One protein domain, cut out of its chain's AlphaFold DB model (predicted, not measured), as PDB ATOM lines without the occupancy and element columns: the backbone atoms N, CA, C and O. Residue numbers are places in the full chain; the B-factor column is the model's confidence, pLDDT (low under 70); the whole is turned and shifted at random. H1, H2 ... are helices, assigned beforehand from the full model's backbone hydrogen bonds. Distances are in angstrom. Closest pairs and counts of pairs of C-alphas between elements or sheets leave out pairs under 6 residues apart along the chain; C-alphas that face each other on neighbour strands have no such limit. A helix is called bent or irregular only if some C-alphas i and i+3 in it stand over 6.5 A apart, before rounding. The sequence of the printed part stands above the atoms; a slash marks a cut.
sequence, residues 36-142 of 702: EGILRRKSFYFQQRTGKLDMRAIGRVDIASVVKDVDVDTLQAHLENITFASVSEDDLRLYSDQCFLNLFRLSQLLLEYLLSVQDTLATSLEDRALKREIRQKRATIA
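What this domain is: This is residues 36 to 142 of the 702 residues of a protein of Ectocarpus siliculosus (UniProt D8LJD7). One very long helix, H6, packs with its first part on a small head of short helices, H2, H3 and H4, while its residues 115 to 142 stick out as a long bare arm. A thin tail, residues 36 to 45, of which 36 to 39 belong to H1, sticks out as well, away from H6 and the head. The printed part has 107 residues with six named helices, H1 to H6 in chain order, and no named strand: all helix. It is extended, with a radius of gyration of the C-alphas of 20.3 A, and flat, spanning 70 by 43 by 15 A.

Where its parts are: Find C-alpha 97 at (11.047, 37.617, -26.379); from there H6, residues 97 to 142, runs 66.9 A to C-alpha 142 at (45.197, 80.671, -64.614). Before it look for H5, residues 89 to 92, H4, residues 72 to 84, 18.5 A long, H3, residues 63 to 69, 10.1 A, and H2, residues 55 to 58. H1, residues 36 to 39, begins at C-alpha 36, (34.272, 36.347, -62.236). H4 is irregular: C-alphas 77 and 80 are 7.3 A apart.

How they stand to each other: Start at the hub, H6. Its residues 106 to 110 alone touch H4, about perpendicular at 74 degrees, closest C-alphas Leu 75 and Leu 110, 6.4 A. Its residues 99 to 103 alone touch H2, closest C-alphas Ile 58 and Leu 103, 6.2 A. H3 and H6 only just touch, with 3 pairs of C-alphas within 8 A, closest Ile 63 and Asn 102, 6.9 A. H1 and H5 touch no helix. Every O i to N i+4 pair is within hydrogen-bond range in H3 and H6, and 6 of 9 in H4; H1, H2 and H5 are too short for such a pair.

The domain as a whole: The C-alphas of Leu 94 and Ala 142 are the two farthest apart, 70.4 A. The printed part has no cut; the link from H1 to H2 is long, 15 residues. Look for pLDDT under 70 at residues 36 to 44 and 94.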
ATOM      1  N   GLU A  36      33.225  36.255 -63.272       56.34
ATOM      2  CA  GLU A  36      34.272  36.347 -62.236       56.34
ATOM      3  C   GLU A  36      35.032  37.687 -62.338       56.34
ATOM      4  O   GLU A  36      35.198  38.393 -61.346       56.34
ATOM      5  N   GLY A  37      35.433  38.090 -63.550       51.03
ATOM      6  CA  GLY A  37      36.126  39.353 -63.836       51.03
ATOM      7  C   GLY A  37      35.252  40.618 -63.824       51.03
ATOM      8  O   GLY A  37      35.783  41.728 -63.915       51.03
ATOM      9  N   ILE A  38      33.929  40.489 -63.724       51.78
ATOM     10  CA  ILE A  38      32.987  41.590 -63.475       51.78
ATOM     11  C   ILE A  38      32.752  41.708 -61.967       51.78
ATOM     12  O   ILE A  38      32.946  42.785 -61.409       51.78
ATOM     13  N   LEU A  39      32.451  40.592 -61.294       48.06
ATOM     14  CA  LEU A  39      32.269  40.535 -59.842       48.06
ATOM     15  C   LEU A  39      33.519  41.034 -59.105       48.06
ATOM     16  O   LEU A  39      33.399  41.925 -58.267       48.06
ATOM     17  N   ARG A  40      34.725  40.584 -59.493       49.91
ATOM     18  CA  ARG A  40      36.016  41.045 -58.933       49.91
ATOM     19  C   ARG A  40      36.275  42.555 -59.031       49.91
ATOM     20  O   ARG A  40      37.164  43.043 -58.343       49.91
ATOM     21  N   ARG A  41      35.541  43.303 -59.865       52.66
ATOM     22  CA  ARG A  41      35.677  44.770 -59.988       52.66
ATOM     23  C   ARG A  41      34.714  45.568 -59.098       52.66
ATOM     24  O   ARG A  41      34.801  46.791 -59.083       52.66
ATOM     25  N   LYS A  42      33.826  44.904 -58.350       55.88
ATOM     26  CA  LYS A  42      32.882  45.513 -57.388       55.88
ATOM     27  C   LYS A  42      32.618  44.579 -56.188       55.88
ATOM     28  O   LYS A  42      31.494  44.460 -55.714       55.88
ATOM     29  N   SER A  43      33.641  43.841 -55.748       52.06
ATOM     30  CA  SER A  43      33.467  42.533 -55.098       52.06
ATOM     31  C   SER A  43      33.111  42.556 -53.603       52.06
ATOM     32  O   SER A  43      33.833  41.997 -52.775       52.06
ATOM     33  N   PHE A  44      31.972  43.153 -53.252       69.38
ATOM     34  CA  PHE A  44      31.308  42.824 -51.995       69.38
ATOM     35  C   PHE A  44      30.845  41.359 -52.034       69.38
ATOM     36  O   PHE A  44      30.150  40.937 -52.963       69.38
ATOM     37  N   TYR A  45      31.206  40.591 -51.010       80.62
ATOM     38  CA  TYR A  45      30.734  39.228 -50.794       80.62
ATOM     39  C   TYR A  45      30.321  39.070 -49.332       80.62
ATOM     40  O   TYR A  45      31.031  39.519 -48.435       80.62
ATOM     41  N   PHE A  46      29.212  38.375 -49.082       80.25
ATOM     42  CA  PHE A  46      28.833  38.007 -47.720       80.25
ATOM     43  C   PHE A  46      29.857  37.029 -47.132       80.25
ATOM     44  O   PHE A  46      30.051  35.927 -47.653       80.25
ATOM     45  N   GLN A  47      30.493  37.436 -46.034       83.69
ATOM     46  CA  GLN A  47      31.372  36.585 -45.239       83.69
ATOM     47  C   GLN A  47      30.592  35.391 -44.668       83.69
ATOM     48  O   GLN A  47      29.415  35.505 -44.316       83.69
ATOM     49  N   GLN A  48      31.243  34.231 -44.570       85.25
ATOM     50  CA  GLN A  48      30.648  33.083 -43.893       85.25
ATOM     51  C   GLN A  48      30.514  33.391 -42.397       85.25
ATOM     52  O   GLN A  48      31.505  33.700 -41.739       85.25
ATOM     53  N   ARG A  49      29.290  33.285 -41.875       88.25
ATOM     54  CA  ARG A  49      28.989  33.490 -40.455       88.25
ATOM     55  C   ARG A  49      29.649  32.411 -39.588       88.25
ATOM     56  O   ARG A  49      29.616  31.229 -39.932       88.25
ATOM     57  N   THR A  50      30.245  32.825 -38.474       82.12
ATOM     58  CA  THR A  50      31.048  31.996 -37.562       82.12
ATOM     59  C   THR A  50      30.879  32.461 -36.118       82.12
ATOM     60  O   THR A  50      30.725  33.651 -35.868       82.12
ATOM     61  N   GLY A  51      30.955  31.534 -35.161       82.75
ATOM     62  CA  GLY A  51      30.655  31.822 -33.754       82.75
ATOM     63  C   GLY A  51      29.150  31.815 -33.456       82.75
ATOM     64  O   GLY A  51      28.325  31.636 -34.354       82.75
ATOM     65  N   LYS A  52      28.807  31.970 -32.174       83.81
ATOM     66  CA  LYS A  52      27.428  32.062 -31.668       83.81
ATOM     67  C   LYS A  52      27.092  33.511 -31.325       83.81
ATOM     68  O   LYS A  52      27.968  34.248 -30.886       83.81
ATOM     69  N   LEU A  53      25.823  33.873 -31.480       87.88
ATOM     70  CA  LEU A  53      25.292  35.192 -31.138       87.88
ATOM     71  C   LEU A  53      25.209  35.356 -29.609       87.88
ATOM     72  O   LEU A  53      24.461  34.621 -28.959       87.88
ATOM     73  N   ASP A  54      25.940  36.313 -29.023       88.00
ATOM     74  CA  ASP A  54      25.825  36.604 -27.586       88.00
ATOM     75  C   ASP A  54      24.563  37.430 -27.299       88.00
ATOM     76  O   ASP A  54      24.553  38.666 -27.320       88.00
ATOM     77  N   MET A  55      23.485  36.710 -26.995       86.44
ATOM     78  CA  MET A  55      22.196  37.272 -26.592       86.44
ATOM     79  C   MET A  55      22.171  37.759 -25.137       86.44
ATOM     80  O   MET A  55      21.255  38.490 -24.766       86.44
ATOM     81  N   ARG A  56      23.171  37.422 -24.308       86.81
ATOM     82  CA  ARG A  56      23.321  37.973 -22.950       86.81
ATOM     83  C   ARG A  56      24.007  39.338 -22.978       86.81
ATOM     84  O   ARG A  56      23.736  40.155 -22.101       86.81
ATOM     85  N   ALA A  57      24.882  39.612 -23.944       89.06
ATOM     86  CA  ALA A  57      25.330  40.971 -24.246       89.06
ATOM     87  C   ALA A  57      24.148  41.818 -24.747       89.06
ATOM     88  O   ALA A  57      23.733  42.750 -24.064       89.06
ATOM     89  N   ILE A  58      23.518  41.412 -25.853       89.94
ATOM     90  CA  ILE A  58      22.438  42.172 -26.511       89.94
ATOM     91  C   ILE A  58      21.199  42.362 -25.608       89.94
ATOM     92  O   ILE A  58      20.575  43.422 -25.614       89.94
ATOM     93  N   GLY A  59      20.866  41.379 -24.765       88.75
ATOM     94  CA  GLY A  59      19.785  41.488 -23.778       88.75
ATOM     95  C   GLY A  59      20.056  42.447 -22.607       88.75
ATOM     96  O   GLY A  59      19.135  42.719 -21.844       88.75
ATOM     97  N   ARG A  60      21.289  42.954 -22.445       90.88
ATOM     98  CA  ARG A  60      21.657  43.975 -21.442       90.88
ATOM     99  C   ARG A  60      21.716  45.399 -22.002       90.88
ATOM    100  O   ARG A  60      21.853  46.327 -21.214       90.88
ATOM    101  N   VAL A  61      21.615  45.576 -23.319       92.62
ATOM    102  CA  VAL A  61      21.614  46.900 -23.957       92.62
ATOM    103  C   VAL A  61      20.307  47.619 -23.633       92.62
ATOM    104  O   VAL A  61      19.231  47.101 -23.948       92.62
ATOM    105  N   ASP A  62      20.388  48.817 -23.056       93.00
ATOM    106  CA  ASP A  62      19.236  49.712 -23.014       93.00
ATOM    107  C   ASP A  62      19.095  50.436 -24.356       93.00
ATOM    108  O   ASP A  62      19.820  51.369 -24.688       93.00
ATOM    109  N   ILE A  63      18.124  49.991 -25.151       93.62
ATOM    110  CA  ILE A  63      17.802  50.612 -26.437       93.62
ATOM    111  C   ILE A  63      17.317  52.065 -26.247       93.62
ATOM    112  O   ILE A  63      17.446  52.869 -27.168       93.62
ATOM    113  N   ALA A  64      16.763  52.428 -25.082       93.12
ATOM    114  CA  ALA A  64      16.268  53.780 -24.836       93.12
ATOM    115  C   ALA A  64      17.405  54.800 -24.663       93.12
ATOM    116  O   ALA A  64      17.307  55.888 -25.231       93.12
ATOM    117  N   SER A  65      18.487  54.457 -23.949       93.88
ATOM    118  CA  SER A  65      19.672  55.321 -23.863       93.88
ATOM    119  C   SER A  65      20.385  55.421 -25.213       93.88
ATOM    120  O   SER A  65      20.646  56.528 -25.667       93.88
ATOM    121  N   VAL A  66      20.593  54.298 -25.917       93.62
ATOM    122  CA  VAL A  66      21.276  54.289 -27.226       93.62
ATOM    123  C   VAL A  66      20.583  55.201 -28.248       93.62
ATOM    124  O   VAL A  66      21.258  55.917 -28.981       93.62
ATOM    125  N   VAL A  67      19.244  55.235 -28.270       93.75
ATOM    126  CA  VAL A  67      18.472  56.138 -29.148       93.75
ATOM    127  C   VAL A  67      18.485  57.591 -28.661       93.75
ATOM    128  O   VAL A  67      18.537  58.504 -29.479       93.75
ATOM    129  N   LYS A  68      18.414  57.824 -27.345       94.75
ATOM    130  CA  LYS A  68      18.378  59.171 -26.749       94.75
ATOM    131  C   LYS A  68      19.710  59.908 -26.893       94.75
ATOM    132  O   LYS A  68      19.712  61.104 -27.166       94.75
ATOM    133  N   ASP A  69      20.803  59.195 -26.656       93.31
ATOM    134  CA  ASP A  69      22.156  59.739 -26.528       93.31
ATOM    135  C   ASP A  69      23.016  59.482 -27.781       93.31
ATOM    136  O   ASP A  69      24.152  59.935 -27.851       93.31
ATOM    137  N   VAL A  70      22.448  58.804 -28.792       92.44
ATOM    138  CA  VAL A  70      23.081  58.440 -30.076       92.44
ATOM    139  C   VAL A  70      24.410  57.703 -29.857       92.44
ATOM    140  O   VAL A  70      25.451  58.042 -30.414       92.44
ATOM    141  N   ASP A  71      24.359  56.673 -29.009       93.19
ATOM    142  CA  ASP A  71      25.522  55.892 -28.572       93.19
ATOM    143  C   ASP A  71      26.041  54.979 -29.699       93.19
ATOM    144  O   ASP A  71      25.674  53.804 -29.835       93.19
ATOM    145  N   VAL A  72      26.899  55.556 -30.541       92.69
ATOM    146  CA  VAL A  72      27.576  54.872 -31.647       92.69
ATOM    147  C   VAL A  72      28.559  53.809 -31.143       92.69
ATOM    148  O   VAL A  72      28.750  52.807 -31.833       92.69
ATOM    149  N   ASP A  73      29.137  53.954 -29.951       93.44
ATOM    150  CA  ASP A  73      30.114  52.997 -29.419       93.44
ATOM    151  C   ASP A  73      29.441  51.683 -28.997       93.44
ATOM    152  O   ASP A  73      29.893  50.602 -29.388       93.44
ATOM    153  N   THR A  74      28.292  51.746 -28.315       91.88
ATOM    154  CA  THR A  74      27.454  50.567 -28.023       91.88
ATOM    155  C   THR A  74      26.925  49.909 -29.302       91.88
ATOM    156  O   THR A  74      26.815  48.679 -29.364       91.88
ATOM    157  N   LEU A  75      26.634  50.687 -30.354       92.44
ATOM    158  CA  LEU A  75      26.311  50.129 -31.671       92.44
ATOM    159  C   LEU A  75      27.519  49.377 -32.260       92.44
ATOM    160  O   LEU A  75      27.413  48.185 -32.563       92.44
ATOM    161  N   GLN A  76      28.686  50.017 -32.373       91.81
ATOM    162  CA  GLN A  76      29.891  49.396 -32.937       91.81
ATOM    163  C   GLN A  76      30.321  48.138 -32.162       91.81
ATOM    164  O   GLN A  76      30.595  47.107 -32.782       91.81
ATOM    165  N   ALA A  77      30.267  48.162 -30.826       92.94
ATOM    166  CA  ALA A  77      30.576  47.023 -29.954       92.94
ATOM    167  C   ALA A  77      29.653  45.799 -30.155       92.94
ATOM    168  O   ALA A  77      29.967  44.689 -29.711       92.94
ATOM    169  N   HIS A  78      28.507  45.967 -30.821       92.25
ATOM    170  CA  HIS A  78      27.568  44.885 -31.131       92.25
ATOM    171  C   HIS A  78      27.401  44.598 -32.627       92.25
ATOM    172  O   HIS A  78      26.809  43.570 -32.975       92.25
ATOM    173  N   LEU A  79      27.992  45.419 -33.501       91.38
ATOM    174  CA  LEU A  79      27.969  45.240 -34.950       91.38
ATOM    175  C   LEU A  79      28.477  43.849 -35.355       91.38
ATOM    176  O   LEU A  79      27.723  43.095 -35.967       91.38
ATOM    177  N   GLU A  80      29.703  43.466 -34.975       89.62
ATOM    178  CA  GLU A  80      30.298  42.176 -35.375       89.62
ATOM    179  C   GLU A  80      29.516  40.960 -34.854       89.62
ATOM    180  O   GLU A  80      29.319  39.979 -35.576       89.62
ATOM    181  N   ASN A  81      29.020  41.040 -33.614       89.31
ATOM    182  CA  ASN A  81      28.199  40.000 -32.987       89.31
ATOM    183  C   ASN A  81      26.925  39.736 -33.816       89.31
ATOM    184  O   ASN A  81      26.538  38.589 -34.016       89.31
ATOM    185  N   ILE A  82      26.304  40.779 -34.374       90.38
ATOM    186  CA  ILE A  82      25.068  40.669 -35.165       90.38
ATOM    187  C   ILE A  82      25.352  40.331 -36.644       90.38
ATOM    188  O   ILE A  82      24.652  39.505 -37.251       90.38
ATOM    189  N   THR A  83      26.387  40.916 -37.253       89.44
ATOM    190  CA  THR A  83      26.701  40.714 -38.680       89.44
ATOM    191  C   THR A  83      27.375  39.378 -38.973       89.44
ATOM    192  O   THR A  83      27.123  38.814 -40.043       89.44
ATOM    193  N   PHE A  84      28.173  38.832 -38.048       89.44
ATOM    194  CA  PHE A  84      28.995  37.646 -38.311       89.44
ATOM    195  C   PHE A  84      28.628  36.394 -37.509       89.44
ATOM    196  O   PHE A  84      29.016  35.307 -37.938       89.44
ATOM    197  N   ALA A  85      27.840  36.469 -36.432       88.44
ATOM    198  CA  ALA A  85      27.411  35.258 -35.727       88.44
ATOM    199  C   ALA A  85      26.519  34.346 -36.586       88.44
ATOM    200  O   ALA A  85      25.722  34.803 -37.417       88.44
ATOM    201  N   SER A  86      26.620  33.036 -36.344       87.25
ATOM    202  CA  SER A  86      25.656  32.043 -36.820       87.25
ATOM    203  C   SER A  86      24.476  31.959 -35.849       87.25
ATOM    204  O   SER A  86      24.674  31.929 -34.633       87.25
ATOM    205  N   VAL A  87      23.255  31.886 -36.384       84.94
ATOM    206  CA  VAL A  87      22.006  31.796 -35.609       84.94
ATOM    207  C   VAL A  87      21.254  30.538 -36.030       84.94
ATOM    208  O   VAL A  87      20.977  30.354 -37.215       84.94
ATOM    209  N   SER A  88      20.931  29.681 -35.064       82.44
ATOM    210  CA  SER A  88      20.200  28.423 -35.262       82.44
ATOM    211  C   SER A  88      18.811  28.500 -34.619       82.44
ATOM    212  O   SER A  88      18.582  29.311 -33.721       82.44
ATOM    213  N   GLU A  89      17.886  27.618 -35.010       79.88
ATOM    214  CA  GLU A  89      16.559  27.550 -34.373       79.88
ATOM    215  C   GLU A  89      16.663  27.233 -32.869       79.88
ATOM    216  O   GLU A  89      15.965  27.836 -32.057       79.88
ATOM    217  N   ASP A  90      17.589  26.351 -32.481       77.31
ATOM    218  CA  ASP A  90      17.839  26.024 -31.072       77.31
ATOM    219  C   ASP A  90      18.420  27.199 -30.276       77.31
ATOM    220  O   ASP A  90      18.148  27.301 -29.084       77.31
ATOM    221  N   ASP A  91      19.164  28.116 -30.911       72.44
ATOM    222  CA  ASP A  91      19.597  29.344 -30.238       72.44
ATOM    223  C   ASP A  91      18.370  30.236 -29.965       72.44
ATOM    224  O   ASP A  91      18.164  30.659 -28.834       72.44
ATOM    225  N   LEU A  92      17.490  30.448 -30.955       71.19
ATOM    226  CA  LEU A  92      16.270  31.260 -30.795       71.19
ATOM    227  C   LEU A  92      15.304  30.713 -29.728       71.19
ATOM    228  O   LEU A  92      14.638  31.491 -29.053       71.19
ATOM    229  N   ARG A  93      15.246  29.388 -29.540       74.06
ATOM    230  CA  ARG A  93      14.406  28.725 -28.522       74.06
ATOM    231  C   ARG A  93      14.907  28.886 -27.079       74.06
ATOM    232  O   ARG A  93      14.170  28.547 -26.156       74.06
ATOM    233  N   LEU A  94      16.143  29.350 -26.870       69.38
ATOM    234  CA  LEU A  94      16.776  29.456 -25.545       69.38
ATOM    235  C   LEU A  94      16.697  30.858 -24.919       69.38
ATOM    236  O   LEU A  94      17.102  31.026 -23.767       69.38
ATOM    237  N   TYR A  95      16.179  31.856 -25.640       76.06
ATOM    238  CA  TYR A  95      16.126  33.248 -25.186       76.06
ATOM    239  C   TYR A  95      14.689  33.771 -25.101       76.06
ATOM    240  O   TYR A  95      13.789  33.283 -25.777       76.06
ATOM    241  N   SER A  96      14.472  34.766 -24.241       81.00
ATOM    242  CA  SER A  96      13.165  35.399 -24.063       81.00
ATOM    243  C   SER A  96      12.855  36.403 -25.175       81.00
ATOM    244  O   SER A  96      13.759  37.017 -25.748       81.00
ATOM    245  N   ASP A  97      11.562  36.644 -25.405       83.94
ATOM    246  CA  ASP A  97      11.047  37.617 -26.379       83.94
ATOM    247  C   ASP A  97      11.720  38.996 -26.251       83.94
ATOM    248  O   ASP A  97      12.002  39.650 -27.252       83.94
ATOM    249  N   GLN A  98      12.049  39.424 -25.026       83.38
ATOM    250  CA  GLN A  98      12.733  40.694 -24.769       83.38
ATOM    251  C   GLN A  98      14.140  40.750 -25.390       83.38
ATOM    252  O   GLN A  98      14.511  41.777 -25.957       83.38
ATOM    253  N   CYS A  99      14.914  39.661 -25.342       85.81
ATOM    254  CA  CYS A  99      16.226  39.601 -25.992       85.81
ATOM    255  C   CYS A  99      16.095  39.647 -27.520       85.81
ATOM    256  O   CYS A  99      16.918  40.276 -28.184       85.81
ATOM    257  N   PHE A 100      15.044  39.036 -28.078       86.31
ATOM    258  CA  PHE A 100      14.751  39.095 -29.512       86.31
ATOM    259  C   PHE A 100      14.290  40.496 -29.955       86.31
ATOM    260  O   PHE A 100      14.730  40.991 -30.991       86.31
ATOM    261  N   LEU A 101      13.467  41.179 -29.152       88.50
ATOM    262  CA  LEU A 101      13.070  42.572 -29.392       88.50
ATOM    263  C   LEU A 101      14.268  43.529 -29.319       88.50
ATOM    264  O   LEU A 101      14.387  44.407 -30.175       88.50
ATOM    265  N   ASN A 102      15.171  43.345 -28.349       91.25
ATOM    266  CA  ASN A 102      16.419  44.106 -28.274       91.25
ATOM    267  C   ASN A 102      17.310  43.831 -29.495       91.25
ATOM    268  O   ASN A 102      17.751  44.783 -30.128       91.25
ATOM    269  N   LEU A 103      17.512  42.563 -29.885       91.12
ATOM    270  CA  LEU A 103      18.248  42.191 -31.104       91.12
ATOM    271  C   LEU A 103      17.681  42.872 -32.350       91.12
ATOM    272  O   LEU A 103      18.444  43.426 -33.141       91.12
ATOM    273  N   PHE A 104      16.361  42.824 -32.540       90.69
ATOM    274  CA  PHE A 104      15.722  43.396 -33.719       90.69
ATOM    275  C   PHE A 104      15.901  44.917 -33.762       90.69
ATOM    276  O   PHE A 104      16.381  45.437 -34.764       90.69
ATOM    277  N   ARG A 105      15.619  45.621 -32.657       92.25
ATOM    278  CA  ARG A 105      15.796  47.081 -32.564       92.25
ATOM    279  C   ARG A 105      17.254  47.502 -32.739       92.25
ATOM    280  O   ARG A 105      17.530  48.423 -33.497       92.25
ATOM    281  N   LEU A 106      18.186  46.795 -32.105       93.62
ATOM    282  CA  LEU A 106      19.619  47.046 -32.249       93.62
ATOM    283  C   LEU A 106      20.079  46.818 -33.698       93.62
ATOM    284  O   LEU A 106      20.849  47.606 -34.231       93.62
ATOM    285  N   SER A 107      19.530  45.808 -34.381       93.69
ATOM    286  CA  SER A 107      19.768  45.580 -35.814       93.69
ATOM    287  C   SER A 107      19.190  46.692 -36.700       93.69
ATOM    288  O   SER A 107      19.788  47.007 -37.725       93.69
ATOM    289  N   GLN A 108      18.057  47.304 -36.328       93.06
ATOM    290  CA  GLN A 108      17.505  48.463 -37.044       93.06
ATOM    291  C   GLN A 108      18.427  49.683 -36.912       93.06
ATOM    292  O   GLN A 108      18.789  50.268 -37.928       93.06
ATOM    293  N   LEU A 109      18.878  50.000 -35.694       93.25
ATOM    294  CA  LEU A 109      19.799  51.116 -35.434       93.25
ATOM    295  C   LEU A 109      21.161  50.915 -36.118       93.25
ATOM    296  O   LEU A 109      21.736  51.862 -36.644       93.25
ATOM    297  N   LEU A 110      21.655  49.674 -36.190       93.12
ATOM    298  CA  LEU A 110      22.861  49.345 -36.956       93.12
ATOM    299  C   LEU A 110      22.684  49.555 -38.466       93.12
ATOM    300  O   LEU A 110      23.623  49.993 -39.124       93.12
ATOM    301  N   LEU A 111      21.509  49.259 -39.027       92.88
ATOM    302  CA  LEU A 111      21.225  49.529 -40.440       92.88
ATOM    303  C   LEU A 111      21.106  51.035 -40.712       92.88
ATOM    304  O   LEU A 111      21.639  51.507 -41.710       92.88
ATOM    305  N   GLU A 112      20.464  51.783 -39.817       92.06
ATOM    306  CA  GLU A 112      20.344  53.245 -39.884       92.06
ATOM    307  C   GLU A 112      21.718  53.934 -39.807       92.06
ATOM    308  O   GLU A 112      22.045  54.758 -40.660       92.06
ATOM    309  N   TYR A 113      22.574  53.508 -38.873       92.94
ATOM    310  CA  TYR A 113      23.967  53.957 -38.767       92.94
ATOM    311  C   TYR A 113      24.802  53.611 -40.011       92.94
ATOM    312  O   TYR A 113      25.535  54.451 -40.528       92.94
ATOM    313  N   LEU A 114      24.690  52.390 -40.545       91.25
ATOM    314  CA  LEU A 114      25.438  52.006 -41.748       91.25
ATOM    315  C   LEU A 114      24.978  52.770 -43.001       91.25
ATOM    316  O   LEU A 114      25.803  53.026 -43.879       91.25
ATOM    317  N   LEU A 115      23.703  53.165 -43.080       90.69
ATOM    318  CA  LEU A 115      23.193  54.040 -44.138       90.69
ATOM    319  C   LEU A 115      23.722  55.472 -43.987       90.69
ATOM    320  O   LEU A 115      24.260  56.011 -44.951       90.69
ATOM    321  N   SER A 116      23.681  56.065 -42.788       90.94
ATOM    322  CA  SER A 116      24.213  57.422 -42.585       90.94
ATOM    323  C   SER A 116      25.725  57.505 -42.836       90.94
ATOM    324  O   SER A 116      26.200  58.473 -43.436       90.94
ATOM    325  N   VAL A 117      26.486  56.459 -42.490       90.62
ATOM    326  CA  VAL A 117      27.906  56.324 -42.860       90.62
ATOM    327  C   VAL A 117      28.081  56.190 -44.377       90.62
ATOM    328  O   VAL A 117      28.981  56.818 -44.936       90.62
ATOM    329  N   GLN A 118      27.234  55.422 -45.070       90.88
ATOM    330  CA  GLN A 118      27.284  55.304 -46.532       90.88
ATOM    331  C   GLN A 118      27.060  56.659 -47.217       90.88
ATOM    332  O   GLN A 118      27.834  57.022 -48.103       90.88
ATOM    333  N   ASP A 119      26.051  57.415 -46.790       88.88
ATOM    334  CA  ASP A 119      25.680  58.692 -47.404       88.88
ATOM    335  C   ASP A 119      26.709  59.792 -47.080       88.88
ATOM    336  O   ASP A 119      27.092  60.576 -47.954       88.88
ATOM    337  N   THR A 120      27.270  59.782 -45.866       90.12
ATOM    338  CA  THR A 120      28.414  60.632 -45.483       90.12
ATOM    339  C   THR A 120      29.655  60.314 -46.325       90.12
ATOM    340  O   THR A 120      30.360  61.215 -46.783       90.12
ATOM    341  N   LEU A 121      29.928  59.034 -46.598       86.56
ATOM    342  CA  LEU A 121      31.034  58.640 -47.471       86.56
ATOM    343  C   LEU A 121      30.779  59.031 -48.933       86.56
ATOM    344  O   LEU A 121      31.692  59.564 -49.565       86.56
ATOM    345  N   ALA A 122      29.567  58.822 -49.456       85.06
ATOM    346  CA  ALA A 122      29.185  59.181 -50.822       85.06
ATOM    347  C   ALA A 122      29.336  60.689 -51.070       85.06
ATOM    348  O   ALA A 122      30.124  61.091 -51.931       85.06
ATOM    349  N   THR A 123      28.699  61.512 -50.234       87.69
ATOM    350  CA  THR A 123      28.821  62.976 -50.291       87.69
ATOM    351  C   THR A 123      30.277  63.426 -50.149       87.69
ATOM    352  O   THR A 123      30.740  64.239 -50.945       87.69
ATOM    353  N   SER A 124      31.069  62.841 -49.237       86.25
ATOM    354  CA  SER A 124      32.497  63.184 -49.113       86.25
ATOM    355  C   SER A 124      33.324  62.859 -50.369       86.25
ATOM    356  O   SER A 124      34.313  63.540 -50.654       86.25
ATOM    357  N   LEU A 125      32.950  61.833 -51.143       86.75
ATOM    358  CA  LEU A 125      33.639  61.441 -52.376       86.75
ATOM    359  C   LEU A 125      33.262  62.343 -53.555       86.75
ATOM    360  O   LEU A 125      34.147  62.710 -54.338       86.75
ATOM    361  N   GLU A 126      31.991  62.730 -53.648       87.38
ATOM    362  CA  GLU A 126      31.471  63.716 -54.602       87.38
ATOM    363  C   GLU A 126      32.081  65.092 -54.343       87.38
ATOM    364  O   GLU A 126      32.666  65.697 -55.237       87.38
ATOM    365  N   ASP A 127      32.084  65.536 -53.091       86.44
ATOM    366  CA  ASP A 127      32.690  66.787 -52.652       86.44
ATOM    367  C   ASP A 127      34.214  66.799 -52.915       86.44
ATOM    368  O   ASP A 127      34.766  67.763 -53.451       86.44
ATOM    369  N   ARG A 128      34.912  65.670 -52.703       87.06
ATOM    370  CA  ARG A 128      36.311  65.481 -53.148       87.06
ATOM    371  C   ARG A 128      36.464  65.468 -54.673       87.06
ATOM    372  O   ARG A 128      37.552  65.786 -55.160       87.06
ATOM    373  N   ALA A 129      35.463  65.063 -55.453       87.62
ATOM    374  CA  ALA A 129      35.488  65.115 -56.919       87.62
ATOM    375  C   ALA A 129      35.278  66.549 -57.429       87.62
ATOM    376  O   ALA A 129      36.130  67.054 -58.161       87.62
ATOM    377  N   LEU A 130      34.252  67.248 -56.939       90.62
ATOM    378  CA  LEU A 130      33.983  68.661 -57.214       90.62
ATOM    379  C   LEU A 130      35.179  69.540 -56.823       90.62
ATOM    380  O   LEU A 130      35.653  70.341 -57.628       90.62
ATOM    381  N   LYS A 131      35.776  69.331 -55.641       89.31
ATOM    382  CA  LYS A 131      36.998  70.039 -55.212       89.31
ATOM    383  C   LYS A 131      38.201  69.766 -56.129       89.31
ATOM    384  O   LYS A 131      39.040  70.654 -56.294       89.31
ATOM    385  N   ARG A 132      38.296  68.592 -56.774       90.38
ATOM    386  CA  ARG A 132      39.314  68.305 -57.813       90.38
ATOM    387  C   ARG A 132      38.992  69.002 -59.136       90.38
ATOM    388  O   ARG A 132      39.882  69.630 -59.705       90.38
ATOM    389  N   GLU A 133      37.742  68.967 -59.590       91.56
ATOM    390  CA  GLU A 133      37.320  69.628 -60.830       91.56
ATOM    391  C   GLU A 133      37.455  71.158 -60.737       91.56
ATOM    392  O   GLU A 133      37.993  71.789 -61.645       91.56
ATOM    393  N   ILE A 134      37.078  71.761 -59.604       92.25
ATOM    394  CA  ILE A 134      37.273  73.191 -59.320       92.25
ATOM    395  C   ILE A 134      38.765  73.552 -59.350       92.25
ATOM    396  O   ILE A 134      39.134  74.564 -59.946       92.25
ATOM    397  N   ARG A 135      39.649  72.722 -58.770       90.31
ATOM    398  CA  ARG A 135      41.111  72.911 -58.865       90.31
ATOM    399  C   ARG A 135      41.599  72.827 -60.317       90.31
ATOM    400  O   ARG A 135      42.381  73.679 -60.731       90.31
ATOM    401  N   GLN A 136      41.107  71.869 -61.104       92.31
ATOM    402  CA  GLN A 136      41.462  71.712 -62.520       92.31
ATOM    403  C   GLN A 136      40.974  72.894 -63.378       92.31
ATOM    404  O   GLN A 136      41.751  73.435 -64.170       92.31
ATOM    405  N   LYS A 137      39.727  73.345 -63.193       88.94
ATOM    406  CA  LYS A 137      39.160  74.528 -63.863       88.94
ATOM    407  C   LYS A 137      39.932  75.797 -63.489       88.94
ATOM    408  O   LYS A 137      40.360  76.517 -64.386       88.94
ATOM    409  N   ARG A 138      40.230  76.028 -62.202       89.25
ATOM    410  CA  ARG A 138      41.060  77.164 -61.742       89.25
ATOM    411  C   ARG A 138      42.478  77.139 -62.324       89.25
ATOM    412  O   ARG A 138      42.945  78.169 -62.799       89.25
ATOM    413  N   ALA A 139      43.144  75.982 -62.358       87.19
ATOM    414  CA  ALA A 139      44.467  75.843 -62.982       87.19
ATOM    415  C   ALA A 139      44.433  76.097 -64.503       87.19
ATOM    416  O   ALA A 139      45.366  76.668 -65.066       87.19
ATOM    417  N   THR A 140      43.338  75.710 -65.163       89.94
ATOM    418  CA  THR A 140      43.109  75.954 -66.594       89.94
ATOM    419  C   THR A 140      42.877  77.443 -66.873       89.94
ATOM    420  O   THR A 140      43.507  77.991 -67.774       89.94
ATOM    421  N   ILE A 141      42.057  78.119 -66.061       91.62
ATOM    422  CA  ILE A 141      41.830  79.571 -66.137       91.62
ATOM    423  C   ILE A 141      43.148  80.328 -65.935       91.62
ATOM    424  O   ILE A 141      43.522  81.110 -66.802       91.62
ATOM    425  N   ALA A 142      43.911  80.021 -64.880       87.75
ATOM    426  CA  ALA A 142      45.197  80.671 -64.614       87.75
ATOM    427  C   ALA A 142      46.202  80.514 -65.775       87.75
ATOM    428  O   ALA A 142      46.977  81.426 -66.063       87.75
TER     429      ALA A 142